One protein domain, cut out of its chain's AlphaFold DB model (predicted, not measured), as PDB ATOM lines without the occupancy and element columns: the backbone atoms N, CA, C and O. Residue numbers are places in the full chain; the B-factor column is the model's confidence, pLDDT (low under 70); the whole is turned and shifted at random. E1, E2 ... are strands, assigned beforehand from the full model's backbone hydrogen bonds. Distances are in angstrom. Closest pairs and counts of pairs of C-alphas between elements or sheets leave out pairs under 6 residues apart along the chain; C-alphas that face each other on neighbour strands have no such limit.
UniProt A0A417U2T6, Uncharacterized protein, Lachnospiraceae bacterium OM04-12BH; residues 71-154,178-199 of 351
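What this domain is: This is residues 71 to 154 and 178 to 199 of the 351 residues of an uncharacterized protein of Lachnospiraceae bacterium OM04-12BH (UniProt A0A417U2T6). A long ribbon of two parallel strands, E1 and E8, has a small curled sheet, E2 E5 E4 E3, packed across one end, strands crossed; the two sheets are a sandwich only partly face to face. Short strands E6 and E7 line the other side of E8, E6 near the curled sheet and E7 far out along the ribbon. The printed part has 106 residues, no named helix and eight strands, E1 to E8 along the chain: all strand. The sheet E1 E6 E7 E8 is branched and mixed, the other antiparallel. The whole is loose, radius of gyration of the C-alphas 17.7 A, spanning 64 by 36 by 20 A.

How they stand to each other: E8, residues 178 to 196, has E1, residues 71 to 86, parallel on one side, with N 72 and O 181 at 2.8 A. On the other side, both antiparallel, are E6, residues 137 to 140, with N 139 and O 194 at 2.8 A, and E7, residues 151 to 154, with N 153 and O 184 at 2.8 A. E2, residues 89 to 93, E3, residues 103 to 106, E4, residues 110 to 119, and E5, residues 124 to 129, form a Greek key, the meander E3 E4 E5 with E2 antiparallel beside E5. Within hydrogen-bond range are N 90 and O 127, 3.0 A, N 117 and O 126, 2.9 A, and N 104 and O 112, 2.8 A. The sheets' strands stand at 80 degrees; the closest C-alphas of E3 and E6, Phe 106 and Tyr 140, are 5.4 A apart.

Where its parts are: E1 begins at C-alpha 71 (-70.391, 41.596, 23.307) and is 44.5 A long. E8, 57.2 A, ends at C-alpha 196 (-29.907, 17.944, 22.915). E4 is 28.9 A long.

The domain as a whole: The C-alphas farthest apart, Ile 178 and Ala 199, are 65.5 A apart. Residues 155 to 177 are cut out, a gap of 17.1 A between C-alphas 154 and 178. Of the links printed whole, none is long. Residues 198 to 199 are under pLDDT 70.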
ATOM      1  N   ASP A  71     -71.257  42.528  22.590       81.50
ATOM      2  CA  ASP A  71     -70.391  41.596  23.307       81.50
ATOM      3  C   ASP A  71     -69.063  42.269  23.671       81.50
ATOM      4  O   ASP A  71     -68.400  42.872  22.823       81.50
ATOM      5  N   ASN A  72     -68.656  42.120  24.926       79.06
ATOM      6  CA  ASN A  72     -67.399  42.603  25.475       79.06
ATOM      7  C   ASN A  72     -66.557  41.399  25.903       79.06
ATOM      8  O   ASN A  72     -67.032  40.536  26.640       79.06
ATOM      9  N   TYR A  73     -65.305  41.344  25.447       80.06
ATOM     10  CA  TYR A  73     -64.418  40.207  25.678       80.06
ATOM     11  C   TYR A  73     -63.198  40.613  26.504       80.06
ATOM     12  O   TYR A  73     -62.500  41.565  26.152       80.06
ATOM     13  N   THR A  74     -62.925  39.848  27.556       85.69
ATOM     14  CA  THR A  74     -61.683  39.901  28.333       85.69
ATOM     15  C   THR A  74     -60.836  38.685  27.982       85.69
ATOM     16  O   THR A  74     -61.270  37.555  28.196       85.69
ATOM     17  N   ASP A  75     -59.628  38.896  27.457       85.62
ATOM     18  CA  ASP A  75     -58.753  37.808  27.010       85.62
ATOM     19  C   ASP A  75     -57.656  37.514  28.036       85.62
ATOM     20  O   ASP A  75     -56.830  38.372  28.351       85.62
ATOM     21  N   ILE A  76     -57.606  36.269  28.499       84.94
ATOM     22  CA  ILE A  76     -56.554  35.728  29.362       84.94
ATOM     23  C   ILE A  76     -55.704  34.775  28.526       84.94
ATOM     24  O   ILE A  76     -56.240  33.984  27.751       84.94
ATOM     25  N   LYS A  77     -54.374  34.838  28.656       87.56
ATOM     26  CA  LYS A  77     -53.444  34.019  27.867       87.56
ATOM     27  C   LYS A  77     -52.592  33.140  28.771       87.56
ATOM     28  O   LYS A  77     -51.875  33.648  29.628       87.56
ATOM     29  N   THR A  78     -52.626  31.840  28.514       83.81
ATOM     30  CA  THR A  78     -51.785  30.835  29.168       83.81
ATOM     31  C   THR A  78     -50.778  30.295  28.166       83.81
ATOM     32  O   THR A  78     -51.130  30.033  27.017       83.81
ATOM     33  N   TYR A  79     -49.532  30.118  28.596       85.94
ATOM     34  CA  TYR A  79     -48.428  29.671  27.752       85.94
ATOM     35  C   TYR A  79     -47.869  28.355  28.284       85.94
ATOM     36  O   TYR A  79     -47.457  28.280  29.438       85.94
ATOM     37  N   GLU A  80     -47.827  27.325  27.444       85.38
ATOM     38  CA  GLU A  80     -47.456  25.970  27.851       85.38
ATOM     39  C   GLU A  80     -46.448  25.352  26.876       85.38
ATOM     40  O   GLU A  80     -46.531  25.524  25.659       85.38
ATOM     41  N   THR A  81     -45.494  24.597  27.417       85.81
ATOM     42  CA  THR A  81     -44.673  23.679  26.620       85.81
ATOM     43  C   THR A  81     -45.358  22.318  26.650       85.81
ATOM     44  O   THR A  81     -45.437  21.703  27.710       85.81
ATOM     45  N   VAL A  82     -45.873  21.858  25.509       87.38
ATOM     46  CA  VAL A  82     -46.726  20.659  25.469       87.38
ATOM     47  C   VAL A  82     -45.944  19.362  25.326       87.38
ATOM     48  O   VAL A  82     -46.375  18.340  25.858       87.38
ATOM     49  N   ARG A  83     -44.785  19.376  24.657       88.50
ATOM     50  CA  ARG A  83     -43.840  18.253  24.667       88.50
ATOM     51  C   ARG A  83     -42.402  18.746  24.718       88.50
ATOM     52  O   ARG A  83     -42.031  19.769  24.139       88.50
ATOM     53  N   THR A  84     -41.580  17.945  25.384       88.81
ATOM     54  CA  THR A  84     -40.134  18.130  25.455       88.81
ATOM     55  C   THR A  84     -39.456  16.912  24.847       88.81
ATOM     56  O   THR A  84     -39.490  15.823  25.415       88.81
ATOM     57  N   TYR A  85     -38.838  17.102  23.687       89.81
ATOM     58  CA  TYR A  85     -38.001  16.117  23.019       89.81
ATOM     59  C   TYR A  85     -36.626  16.118  23.676       89.81
ATOM     60  O   TYR A  85     -35.923  17.128  23.647       89.81
ATOM     61  N   VAL A  86     -36.224  14.989  24.249       89.44
ATOM     62  CA  VAL A  86     -34.883  14.798  24.807       89.44
ATOM     63  C   VAL A  86     -34.085  13.964  23.821       89.44
ATOM     64  O   VAL A  86     -34.491  12.864  23.454       89.44
ATOM     65  N   ASN A  87     -32.972  14.514  23.340       88.31
ATOM     66  CA  ASN A  87     -32.138  13.923  22.292       88.31
ATOM     67  C   ASN A  87     -32.953  13.485  21.065       88.31
ATOM     68  O   ASN A  87     -32.705  12.440  20.471       88.31
ATOM     69  N   GLY A  88     -33.935  14.309  20.690       88.75
ATOM     70  CA  GLY A  88     -34.788  14.073  19.529       88.75
ATOM     71  C   GLY A  88     -35.957  13.123  19.777       88.75
ATOM     72  O   GLY A  88     -36.718  12.897  18.845       88.75
ATOM     73  N   THR A  89     -36.167  12.608  20.991       88.88
ATOM     74  CA  THR A  89     -37.247  11.651  21.275       88.88
ATOM     75  C   THR A  89     -38.143  12.117  22.420       88.88
ATOM     76  O   THR A  89     -37.678  12.680  23.407       88.88
ATOM     77  N   VAL A  90     -39.445  11.865  22.301       94.25
ATOM     78  CA  VAL A  90     -40.415  11.974  23.399       94.25
ATOM     79  C   VAL A  90     -41.427  10.839  23.295       94.25
ATOM     80  O   VAL A  90     -41.773  10.399  22.198       94.25
ATOM     81  N   THR A  91     -41.918  10.364  24.435       91.06
ATOM     82  CA  THR A  91     -43.004   9.384  24.495       91.06
ATOM     83  C   THR A  91     -44.240  10.044  25.081       91.06
ATOM     84  O   THR A  91     -44.173  10.639  26.154       91.06
ATOM     85  N   VAL A  92     -45.362   9.928  24.376       91.00
ATOM     86  CA  VAL A  92     -46.666  10.450  24.792       91.00
ATOM     87  C   VAL A  92     -47.649   9.303  24.998       91.00
ATOM     88  O   VAL A  92     -47.528   8.253  24.366       91.00
ATOM     89  N   ASP A  93     -48.604   9.489  25.902       92.50
ATOM     90  CA  ASP A  93     -49.653   8.501  26.152       92.50
ATOM     91  C   ASP A  93     -50.738   8.552  25.065       92.50
ATOM     92  O   ASP A  93     -51.094   9.620  24.568       92.50
ATOM     93  N   GLY A  94     -51.296   7.387  24.734       93.62
ATOM     94  CA  GLY A  94     -52.318   7.227  23.702       93.62
ATOM     95  C   GLY A  94     -51.761   7.132  22.282       93.62
ATOM     96  O   GLY A  94     -50.556   7.003  22.069       93.62
ATOM     97  N   ASP A  95     -52.675   7.158  21.312       92.69
ATOM     98  CA  ASP A  95     -52.360   7.160  19.885       92.69
ATOM     99  C   ASP A  95     -52.233   8.604  19.384       92.69
ATOM    100  O   ASP A  95     -53.211   9.348  19.345       92.69
ATOM    101  N   SER A  96     -51.012   9.003  19.031       93.00
ATOM    102  CA  SER A  96     -50.683  10.274  18.366       93.00
ATOM    103  C   SER A  96     -50.045  10.041  16.991       93.00
ATOM    104  O   SER A  96     -49.131  10.759  16.575       93.00
ATOM    105  N   SER A  97     -50.458   8.977  16.292       91.94
ATOM    106  CA  SER A  97     -49.930   8.624  14.962       91.94
ATOM    107  C   SER A  97     -50.265   9.656  13.880       91.94
ATOM    108  O   SER A  97     -49.600   9.704  12.847       91.94
ATOM    109  N   ASP A  98     -51.273  10.495  14.107       92.88
ATOM    110  CA  ASP A  98     -51.665  11.619  13.253       92.88
ATOM    111  C   ASP A  98     -50.583  12.706  13.150       92.88
ATOM    112  O   ASP A  98     -50.532  13.435  12.161       92.88
ATOM    113  N   LEU A  99     -49.666  12.768  14.121       91.50
ATOM    114  CA  LEU A  99     -48.498  13.647  14.072       91.50
ATOM    115  C   LEU A  99     -47.411  13.154  13.105       91.50
ATOM    116  O   LEU A  99     -46.464  13.897  12.830       91.50
ATOM    117  N   ASN A 100     -47.500  11.925  12.585       94.12
ATOM    118  CA  ASN A 100     -46.476  11.382  11.698       94.12
ATOM    119  C   ASN A 100     -46.361  12.191  10.396       94.12
ATOM    120  O   ASN A 100     -47.343  12.399   9.686       94.12
ATOM    121  N   GLY A 101     -45.147  12.623  10.056       92.25
ATOM    122  CA  GLY A 101     -44.880  13.466   8.892       92.25
ATOM    123  C   GLY A 101     -45.215  14.949   9.090       92.25
ATOM    124  O   GLY A 101     -44.986  15.739   8.174       92.25
ATOM    125  N   SER A 102     -45.723  15.350  10.262       93.81
ATOM    126  CA  SER A 102     -45.906  16.764  10.599       93.81
ATOM    127  C   SER A 102     -44.562  17.483  10.764       93.81
ATOM    128  O   SER A 102     -43.512  16.857  10.929       93.81
ATOM    129  N   THR A 103     -44.582  18.813  10.694       93.50
ATOM    130  CA  THR A 103     -43.378  19.649  10.738       93.50
ATOM    131  C   THR A 103     -43.395  20.561  11.959       93.50
ATOM    132  O   THR A 103     -44.371  21.277  12.183       93.50
ATOM    133  N   LEU A 104     -42.291  20.573  12.705       92.81
ATOM    134  CA  LEU A 104     -42.023  21.498  13.803       92.81
ATOM    135  C   LEU A 104     -40.923  22.475  13.390       92.81
ATOM    136  O   LEU A 104     -39.831  22.057  13.016       92.81
ATOM    137  N   THR A 105     -41.198  23.775  13.472       92.19
ATOM    138  CA  THR A 105     -40.219  24.817  13.142       92.19
ATOM    139  C   THR A 105     -39.615  25.376  14.419       92.19
ATOM    140  O   THR A 105     -40.282  26.097  15.158       92.19
ATOM    141  N   PHE A 106     -38.355  25.038  14.674       87.25
ATOM    142  CA  PHE A 106     -37.598  25.541  15.814       87.25
ATOM    143  C   PHE A 106     -36.926  26.868  15.460       87.25
ATOM    144  O   PHE A 106     -36.328  27.010  14.385       87.25
ATOM    145  N   ILE A 107     -37.003  27.827  16.383       84.12
ATOM    146  CA  ILE A 107     -36.397  29.154  16.247       84.12
ATOM    147  C   ILE A 107     -34.891  28.978  15.991       84.12
ATOM    148  O   ILE A 107     -34.230  28.160  16.633       84.12
ATOM    149  N   ASP A 108     -34.365  29.681  14.986       80.75
ATOM    150  CA  ASP A 108     -32.958  29.643  14.554       80.75
ATOM    151  C   ASP A 108     -32.402  28.267  14.127       80.75
ATOM    152  O   ASP A 108     -31.192  28.116  13.914       80.75
ATOM    153  N   ARG A 109     -33.253  27.241  13.986       82.12
ATOM    154  CA  ARG A 109     -32.863  25.888  13.539       82.12
ATOM    155  C   ARG A 109     -33.657  25.386  12.341       82.12
ATOM    156  O   ARG A 109     -33.162  24.532  11.609       82.12
ATOM    157  N   GLY A 110     -34.829  25.961  12.093       84.38
ATOM    158  CA  GLY A 110     -35.664  25.621  10.950       84.38
ATOM    159  C   GLY A 110     -36.579  24.427  11.215       84.38
ATOM    160  O   GLY A 110     -36.894  24.091  12.355       84.38
ATOM    161  N   ALA A 111     -37.063  23.838  10.128       91.62
ATOM    162  CA  ALA A 111     -38.116  22.835  10.136       91.62
ATOM    163  C   ALA A 111     -37.562  21.413  10.324       91.62
ATOM    164  O   ALA A 111     -36.708  20.975   9.554       91.62
ATOM    165  N   LEU A 112     -38.095  20.681  11.302       93.06
ATOM    166  CA  LEU A 112     -37.839  19.261  11.546       93.06
ATOM    167  C   LEU A 112     -39.130  18.456  11.372       93.06
ATOM    168  O   LEU A 112     -40.203  18.887  11.794       93.06
ATOM    169  N   THR A 113     -39.030  17.277  10.762       94.06
ATOM    170  CA  THR A 113     -40.178  16.386  10.539       94.06
ATOM    171  C   THR A 113     -40.316  15.386  11.681       94.06
ATOM    172  O   THR A 113     -39.336  14.753  12.075       94.06
ATOM    173  N   VAL A 114     -41.539  15.206  12.176       95.81
ATOM    174  CA  VAL A 114     -41.875  14.253  13.239       95.81
ATOM    175  C   VAL A 114     -42.088  12.860  12.653       95.81
ATOM    176  O   VAL A 114     -42.881  12.682  11.731       95.81
ATOM    177  N   GLN A 115     -41.418  11.860  13.220       96.50
ATOM    178  CA  GLN A 115     -41.717  10.443  13.008       96.50
ATOM    179  C   GLN A 115     -42.474   9.907  14.219       96.50
ATOM    180  O   GLN A 115     -41.949   9.965  15.330       96.50
ATOM    181  N   ALA A 116     -43.687   9.391  14.023       96.38
ATOM    182  CA  ALA A 116     -44.519   8.859  15.102       96.38
ATOM    183  C   ALA A 116     -44.689   7.341  14.975       96.38
ATOM    184  O   ALA A 116     -45.076   6.833  13.923       96.38
ATOM    185  N   VAL A 117     -44.420   6.618  16.063       96.19
ATOM    186  CA  VAL A 117     -44.577   5.161  16.150       96.19
ATOM    187  C   VAL A 117     -45.462   4.831  17.344       96.19
ATOM    188  O   VAL A 117     -45.050   5.011  18.491       96.19
ATOM    189  N   TYR A 118     -46.682   4.367  17.079       96.62
ATOM    190  CA  TYR A 118     -47.622   3.935  18.111       96.62
ATOM    191  C   TYR A 118     -47.426   2.461  18.474       96.62
ATOM    192  O   TYR A 118     -47.388   1.592  17.602       96.62
ATOM    193  N   ASP A 119     -47.336   2.190  19.774       93.62
ATOM    194  CA  ASP A 119     -47.324   0.851  20.347       93.62
ATOM    195  C   ASP A 119     -48.644   0.588  21.083       93.62
ATOM    196  O   ASP A 119     -48.909   1.118  22.164       93.62
ATOM    197  N   SER A 120     -49.471  -0.281  20.501       94.06
ATOM    198  CA  SER A 120     -50.769  -0.657  21.062       94.06
ATOM    199  C   SER A 120     -50.673  -1.519  22.323       94.06
ATOM    200  O   SER A 120     -51.656  -1.609  23.058       94.06
ATOM    201  N   ALA A 121     -49.521  -2.141  22.602       94.31
ATOM    202  CA  ALA A 121     -49.322  -2.927  23.816       94.31
ATOM    203  C   ALA A 121     -49.106  -2.030  25.042       94.31
ATOM    204  O   ALA A 121     -49.644  -2.316  26.112       94.31
ATOM    205  N   SER A 122     -48.345  -0.942  24.885       92.06
ATOM    206  CA  SER A 122     -48.133   0.058  25.939       92.06
ATOM    207  C   SER A 122     -49.134   1.218  25.905       92.06
ATOM    208  O   SER A 122     -49.209   1.964  26.880       92.06
ATOM    209  N   ASN A 123     -49.925   1.344  24.830       93.38
ATOM    210  CA  ASN A 123     -50.823   2.471  24.566       93.38
ATOM    211  C   ASN A 123     -50.075   3.814  24.626       93.38
ATOM    212  O   ASN A 123     -50.500   4.749  25.305       93.38
ATOM    213  N   LYS A 124     -48.921   3.877  23.956       94.19
ATOM    214  CA  LYS A 124     -48.065   5.065  23.881       94.19
ATOM    215  C   LYS A 124     -47.564   5.272  22.458       94.19
ATOM    216  O   LYS A 124     -47.324   4.310  21.727       94.19
ATOM    217  N   THR A 125     -47.318   6.522  22.091       94.69
ATOM    218  CA  THR A 125     -46.653   6.892  20.841       94.69
ATOM    219  C   THR A 125     -45.268   7.452  21.137       94.69
ATOM    220  O   THR A 125     -45.102   8.354  21.955       94.69
ATOM    221  N   THR A 126     -44.255   6.935  20.444       95.12
ATOM    222  CA  THR A 126     -42.909   7.516  20.438       95.12
ATOM    223  C   THR A 126     -42.783   8.465  19.257       95.12
ATOM    224  O   THR A 126     -42.977   8.058  18.111       95.12
ATOM    225  N   LEU A 127     -42.458   9.724  19.536       95.06
ATOM    226  CA  LEU A 127     -42.205  10.761  18.543       95.06
ATOM    227  C   LEU A 127     -40.697  10.990  18.444       95.06
ATOM    228  O   LEU A 127     -40.028  11.159  19.463       95.06
ATOM    229  N   THR A 128     -40.168  11.010  17.224       96.12
ATOM    230  CA  THR A 128     -38.736  11.186  16.949       96.12
ATOM    231  C   THR A 128     -38.502  12.318  15.953       96.12
ATOM    232  O   THR A 128     -39.252  12.464  14.988       96.12
ATOM    233  N   LEU A 129     -37.450  13.098  16.179       94.12
ATOM    234  CA  LEU A 129     -36.935  14.146  15.304       94.12
ATOM    235  C   LEU A 129     -35.531  13.761  14.833       94.12
ATOM    236  O   LEU A 129     -34.724  13.268  15.622       94.12
ATOM    237  N   ASP A 130     -35.216  14.026  13.567       91.56
ATOM    238  CA  ASP A 130     -33.837  13.920  13.086       91.56
ATOM    239  C   ASP A 130     -33.025  15.122  13.581       91.56
ATOM    240  O   ASP A 130     -33.205  16.253  13.127       91.56
ATOM    241  N   ILE A 131     -32.136  14.862  14.536       91.50
ATOM    242  CA  ILE A 131     -31.288  15.873  15.170       91.50
ATOM    243  C   ILE A 131     -29.824  15.789  14.729       91.50
ATOM    244  O   ILE A 131     -28.974  16.443  15.327       91.50
ATOM    245  N   THR A 132     -29.509  15.010  13.687       88.19
ATOM    246  CA  THR A 132     -28.125  14.694  13.276       88.19
ATOM    247  C   THR A 132     -27.254  15.940  13.080       88.19
ATOM    248  O   THR A 132     -26.068  15.927  13.405       88.19
ATOM    249  N   ASN A 133     -27.843  17.034  12.588       84.88
ATOM    250  CA  ASN A 133     -27.145  18.291  12.301       84.88
ATOM    251  C   ASN A 133     -27.504  19.430  13.266       84.88
ATOM    252  O   ASN A 133     -27.217  20.594  12.980       84.88
ATOM    253  N   ILE A 134     -28.153  19.126  14.390       85.38
ATOM    254  CA  ILE A 134     -28.561  20.135  15.364       85.38
ATOM    255  C   ILE A 134     -27.546  20.135  16.517       85.38
ATOM    256  O   ILE A 134     -27.337  19.100  17.152       85.38
ATOM    257  N   PRO A 135     -26.881  21.272  16.801       83.31
ATOM    258  CA  PRO A 135     -25.888  21.325  17.865       83.31
ATOM    259  C   PRO A 135     -26.537  21.147  19.240       83.31
ATOM    260  O   PRO A 135     -27.730  21.398  19.417       83.31
ATOM    261  N   LYS A 136     -25.730  20.769  20.236       85.12
ATOM    262  CA  LYS A 136     -26.168  20.681  21.637       85.12
ATOM    263  C   LYS A 136     -26.783  22.003  22.096       85.12
ATOM    264  O   LYS A 136     -26.291  23.071  21.733       85.12
ATOM    265  N   GLY A 137     -27.833  21.917  22.900       81.69
ATOM    266  CA  GLY A 137     -28.556  23.087  23.382       81.69
ATOM    267  C   GLY A 137     -30.031  22.812  23.626       81.69
ATOM    268  O   GLY A 137     -30.494  21.673  23.527       81.69
ATOM    269  N   VAL A 138     -30.748  23.886  23.946       84.00
ATOM    270  CA  VAL A 138     -32.197  23.898  24.144       84.00
ATOM    271  C   VAL A 138     -32.816  24.786  23.074       84.00
ATOM    272  O   VAL A 138     -32.356  25.904  22.848       84.00
ATOM    273  N   TYR A 139     -33.843  24.274  22.409       83.38
ATOM    274  CA  TYR A 139     -34.517  24.925  21.296       83.38
ATOM    275  C   TYR A 139     -36.020  24.905  21.513       83.38
ATOM    276  O   TYR A 139     -36.569  23.926  22.015       83.38
ATOM    277  N   TYR A 140     -36.686  25.962  21.065       87.94
ATOM    278  CA  TYR A 140     -38.130  26.110  21.183       87.94
ATOM    279  C   TYR A 140     -38.743  26.405  19.819       87.94
ATOM    280  O   TYR A 140     -38.109  27.026  18.963       87.94
ATOM    281  N   THR A 141     -39.980  25.966  19.618       87.38
ATOM    282  CA  THR A 141     -40.833  26.521  18.562       87.38
ATOM    283  C   THR A 141     -41.441  27.841  19.032       87.38
ATOM    284  O   THR A 141     -41.511  28.107  20.237       87.38
ATOM    285  N   ASP A 142     -41.946  28.643  18.098       90.19
ATOM    286  CA  ASP A 142     -42.812  29.766  18.456       90.19
ATOM    287  C   ASP A 142     -44.077  29.279  19.172       90.19
ATOM    288  O   ASP A 142     -44.579  28.176  18.924       90.19
ATOM    289  N   TYR A 143     -44.612  30.131  20.046       89.50
ATOM    290  CA  TYR A 143     -45.912  29.908  20.660       89.50
ATOM    291  C   TYR A 143     -47.022  30.013  19.616       89.50
ATOM    292  O   TYR A 143     -47.169  31.034  18.941       89.50
ATOM    293  N   LYS A 144     -47.854  28.978  19.534       89.12
ATOM    294  CA  LYS A 144     -49.017  28.937  18.652       89.12
ATOM    295  C   LYS A 144     -50.291  28.774  19.463       89.12
ATOM    296  O   LYS A 144     -50.383  27.915  20.330       89.12
ATOM    297  N   GLU A 145     -51.289  29.591  19.154       92.19
ATOM    298  CA  GLU A 145     -52.598  29.498  19.793       92.19
ATOM    299  C   GLU A 145     -53.288  28.169  19.449       92.19
ATOM    300  O   GLU A 145     -53.518  27.854  18.273       92.19
ATOM    301  N   ASN A 146     -53.671  27.417  20.478       89.19
ATOM    302  CA  ASN A 146     -54.507  26.236  20.361       89.19
ATOM    303  C   ASN A 146     -55.981  26.614  20.562       89.19
ATOM    304  O   ASN A 146     -56.514  26.629  21.672       89.19
ATOM    305  N   LYS A 147     -56.663  26.874  19.443       89.00
ATOM    306  CA  LYS A 147     -58.087  27.244  19.429       89.00
ATOM    307  C   LYS A 147     -59.016  26.151  19.959       89.00
ATOM    308  O   LYS A 147     -60.110  26.468  20.406       89.00
ATOM    309  N   SER A 148     -58.603  24.884  19.934       90.69
ATOM    310  CA  SER A 148     -59.400  23.776  20.473       90.69
ATOM    311  C   SER A 148     -59.401  23.738  22.002       90.69
ATOM    312  O   SER A 148     -60.311  23.159  22.588       90.69
ATOM    313  N   ARG A 149     -58.403  24.357  22.645       86.25
ATOM    314  CA  ARG A 149     -58.316  24.514  24.107       86.25
ATOM    315  C   ARG A 149     -58.791  25.882  24.592       86.25
ATOM    316  O   ARG A 149     -58.751  26.152  25.790       86.25
ATOM    317  N   MET A 150     -59.236  26.734  23.673       89.12
ATOM    318  CA  MET A 150     -59.823  28.014  24.020       89.12
ATOM    319  C   MET A 150     -61.156  27.788  24.736       89.12
ATOM    320  O   MET A 150     -62.003  27.030  24.261       89.12
ATOM    321  N   THR A 151     -61.352  28.456  25.868       90.19
ATOM    322  CA  THR A 151     -62.627  28.431  26.596       90.19
ATOM    323  C   THR A 151     -63.200  29.833  26.691       90.19
ATOM    324  O   THR A 151     -62.451  30.801  26.778       90.19
ATOM    325  N   THR A 152     -64.527  29.931  26.671       91.38
ATOM    326  CA  THR A 152     -65.252  31.188  26.856       91.38
ATOM    327  C   THR A 152     -66.241  31.009  27.993       91.38
ATOM    328  O   THR A 152     -67.064  30.092  27.962       91.38
ATOM    329  N   THR A 153     -66.178  31.898  28.972       90.19
ATOM    330  CA  THR A 153     -67.099  31.967  30.101       90.19
ATOM    331  C   THR A 153     -67.949  33.215  29.954       90.19
ATOM    332  O   THR A 153     -67.437  34.269  29.599       90.19
ATOM    333  N   TYR A 154     -69.255  33.081  30.173       84.50
ATOM    334  CA  TYR A 154     -70.158  34.223  30.244       84.50
ATOM    335  C   TYR A 154     -70.152  34.769  31.667       84.50
ATOM    336  O   TYR A 154     -70.533  34.059  32.598       84.50
ATOM    337  N   ILE A 178     -79.441  49.171  25.664       77.75
ATOM    338  CA  ILE A 178     -78.208  48.509  25.264       77.75
ATOM    339  C   ILE A 178     -77.942  47.403  26.275       77.75
ATOM    340  O   ILE A 178     -77.834  47.670  27.472       77.75
ATOM    341  N   ARG A 179     -77.835  46.166  25.793       81.88
ATOM    342  CA  ARG A 179     -77.401  45.015  26.579       81.88
ATOM    343  C   ARG A 179     -75.940  44.738  26.263       81.88
ATOM    344  O   ARG A 179     -75.619  44.298  25.163       81.88
ATOM    345  N   ASP A 180     -75.075  45.035  27.220       79.88
ATOM    346  CA  ASP A 180     -73.661  44.692  27.171       79.88
ATOM    347  C   ASP A 180     -73.455  43.331  27.824       79.88
ATOM    348  O   ASP A 180     -73.599  43.215  29.038       79.88
ATOM    349  N   ASP A 181     -73.118  42.326  27.029       75.38
ATOM    350  CA  ASP A 181     -72.745  40.995  27.496       75.38
ATOM    351  C   ASP A 181     -71.237  40.945  27.710       75.38
ATOM    352  O   ASP A 181     -70.474  41.459  26.892       75.38
ATOM    353  N   TYR A 182     -70.799  40.337  28.806       77.19
ATOM    354  CA  TYR A 182     -69.391  40.220  29.162       77.19
ATOM    355  C   TYR A 182     -68.975  38.756  29.137       77.19
ATOM    356  O   TYR A 182     -69.653  37.889  29.695       77.19
ATOM    357  N   TYR A 183     -67.851  38.494  28.480       80.69
ATOM    358  CA  TYR A 183     -67.275  37.169  28.355       80.69
ATOM    359  C   TYR A 183     -65.784  37.198  28.680       80.69
ATOM    360  O   TYR A 183     -65.047  38.044  28.171       80.69
ATOM    361  N   THR A 184     -65.316  36.197  29.413       82.44
ATOM    362  CA  THR A 184     -63.891  35.939  29.610       82.44
ATOM    363  C   THR A 184     -63.461  34.797  28.703       82.44
ATOM    364  O   THR A 184     -64.034  33.708  28.739       82.44
ATOM    365  N   ARG A 185     -62.444  35.037  27.874       89.94
ATOM    366  CA  ARG A 185     -61.867  34.046  26.967       89.94
ATOM    367  C   ARG A 185     -60.487  33.646  27.460       89.94
ATOM    368  O   ARG A 185     -59.590  34.478  27.548       89.94
ATOM    369  N   ASN A 186     -60.297  32.364  27.747       85.88
ATOM    370  CA  ASN A 186     -58.984  31.820  28.075       85.88
ATOM    371  C   ASN A 186     -58.368  31.222  26.813       85.88
ATOM    372  O   ASN A 186     -58.861  30.228  26.278       85.88
ATOM    373  N   HIS A 187     -57.287  31.837  26.352       88.75
ATOM    374  CA  HIS A 187     -56.485  31.416  25.219       88.75
ATOM    375  C   HIS A 187     -55.305  30.586  25.715       88.75
ATOM    376  O   HIS A 187     -54.599  30.993  26.637       88.75
ATOM    377  N   VAL A 188     -55.052  29.450  25.072       89.25
ATOM    378  CA  VAL A 188     -53.885  28.618  25.374       89.25
ATOM    379  C   VAL A 188     -52.924  28.678  24.199       89.25
ATOM    380  O   VAL A 188     -53.297  28.379  23.067       89.25
ATOM    381  N   TYR A 189     -51.689  29.076  24.471       88.50
ATOM    382  CA  TYR A 189     -50.589  29.117  23.524       88.50
ATOM    383  C   TYR A 189     -49.606  28.003  23.848       88.50
ATOM    384  O   TYR A 189     -49.087  27.914  24.957       88.50
ATOM    385  N   GLU A 190     -49.328  27.167  22.861       91.25
ATOM    386  CA  GLU A 190     -48.522  25.967  23.018       91.25
ATOM    387  C   GLU A 190     -47.232  26.081  22.213       91.25
ATOM    388  O   GLU A 190     -47.203  26.691  21.140       91.25
ATOM    389  N   ARG A 191     -46.168  25.472  22.727       92.00
ATOM    390  CA  ARG A 191     -44.907  25.289  22.009       92.00
ATOM    391  C   ARG A 191     -44.299  23.924  22.300       92.00
ATOM    392  O   ARG A 191     -44.644  23.278  23.288       92.00
ATOM    393  N   GLU A 192     -43.332  23.544  21.481       91.38
ATOM    394  CA  GLU A 192     -42.495  22.367  21.695       91.38
ATOM    395  C   GLU A 192     -41.099  22.782  22.157       91.38
ATOM    396  O   GLU A 192     -40.585  23.835  21.767       91.38
ATOM    397  N   CYS A 193     -40.470  21.926  22.957       88.94
ATOM    398  CA  CYS A 193     -39.084  22.071  23.383       88.94
ATOM    399  C   CYS A 193     -38.244  20.907  22.851       88.94
ATOM    400  O   CYS A 193     -38.665  19.756  22.911       88.94
ATOM    401  N   LEU A 194     -37.029  21.183  22.381       89.06
ATOM    402  CA  LEU A 194     -36.023  20.187  22.022       89.06
ATOM    403  C   LEU A 194     -34.760  20.437  22.840       89.06
ATOM    404  O   LEU A 194     -34.145  21.493  22.738       89.06
ATOM    405  N   THR A 195     -34.356  19.440  23.616       89.19
ATOM    406  CA  THR A 195     -33.118  19.441  24.392       89.19
ATOM    407  C   THR A 195     -32.166  18.407  23.809       89.19
ATOM    408  O   THR A 195     -32.506  17.229  23.739       89.19
ATOM    409  N   ILE A 196     -30.969  18.830  23.406       85.44
ATOM    410  CA  ILE A 196     -29.907  17.944  22.915       85.44
ATOM    411  C   ILE A 196     -28.741  17.993  23.898       85.44
ATOM    412  O   ILE A 196     -28.035  18.999  24.006       85.44
ATOM    413  N   GLN A 197     -28.552  16.886  24.607       81.75
ATOM    414  CA  GLN A 197     -27.512  16.669  25.605       81.75
ATOM    415  C   GLN A 197     -26.352  15.859  25.005       81.75
ATOM    416  O   GLN A 197     -26.420  15.354  23.883       81.75
ATOM    417  N   ALA A 198     -25.236  15.759  25.728       62.66
ATOM    418  CA  ALA A 198     -24.180  14.828  25.345       62.66
ATOM    419  C   ALA A 198     -24.675  13.385  25.524       62.66
ATOM    420  O   ALA A 198     -25.348  13.095  26.508       62.66
ATOM    421  N   ALA A 199     -24.326  12.487  24.599       55.94
ATOM    422  CA  ALA A 199     -24.461  11.059  24.859       55.94
ATOM    423  C   ALA A 199     -23.629  10.724  26.105       55.94
ATOM    424  O   ALA A 199     -22.442  11.061  26.147       55.94
TER     425      ALA A 199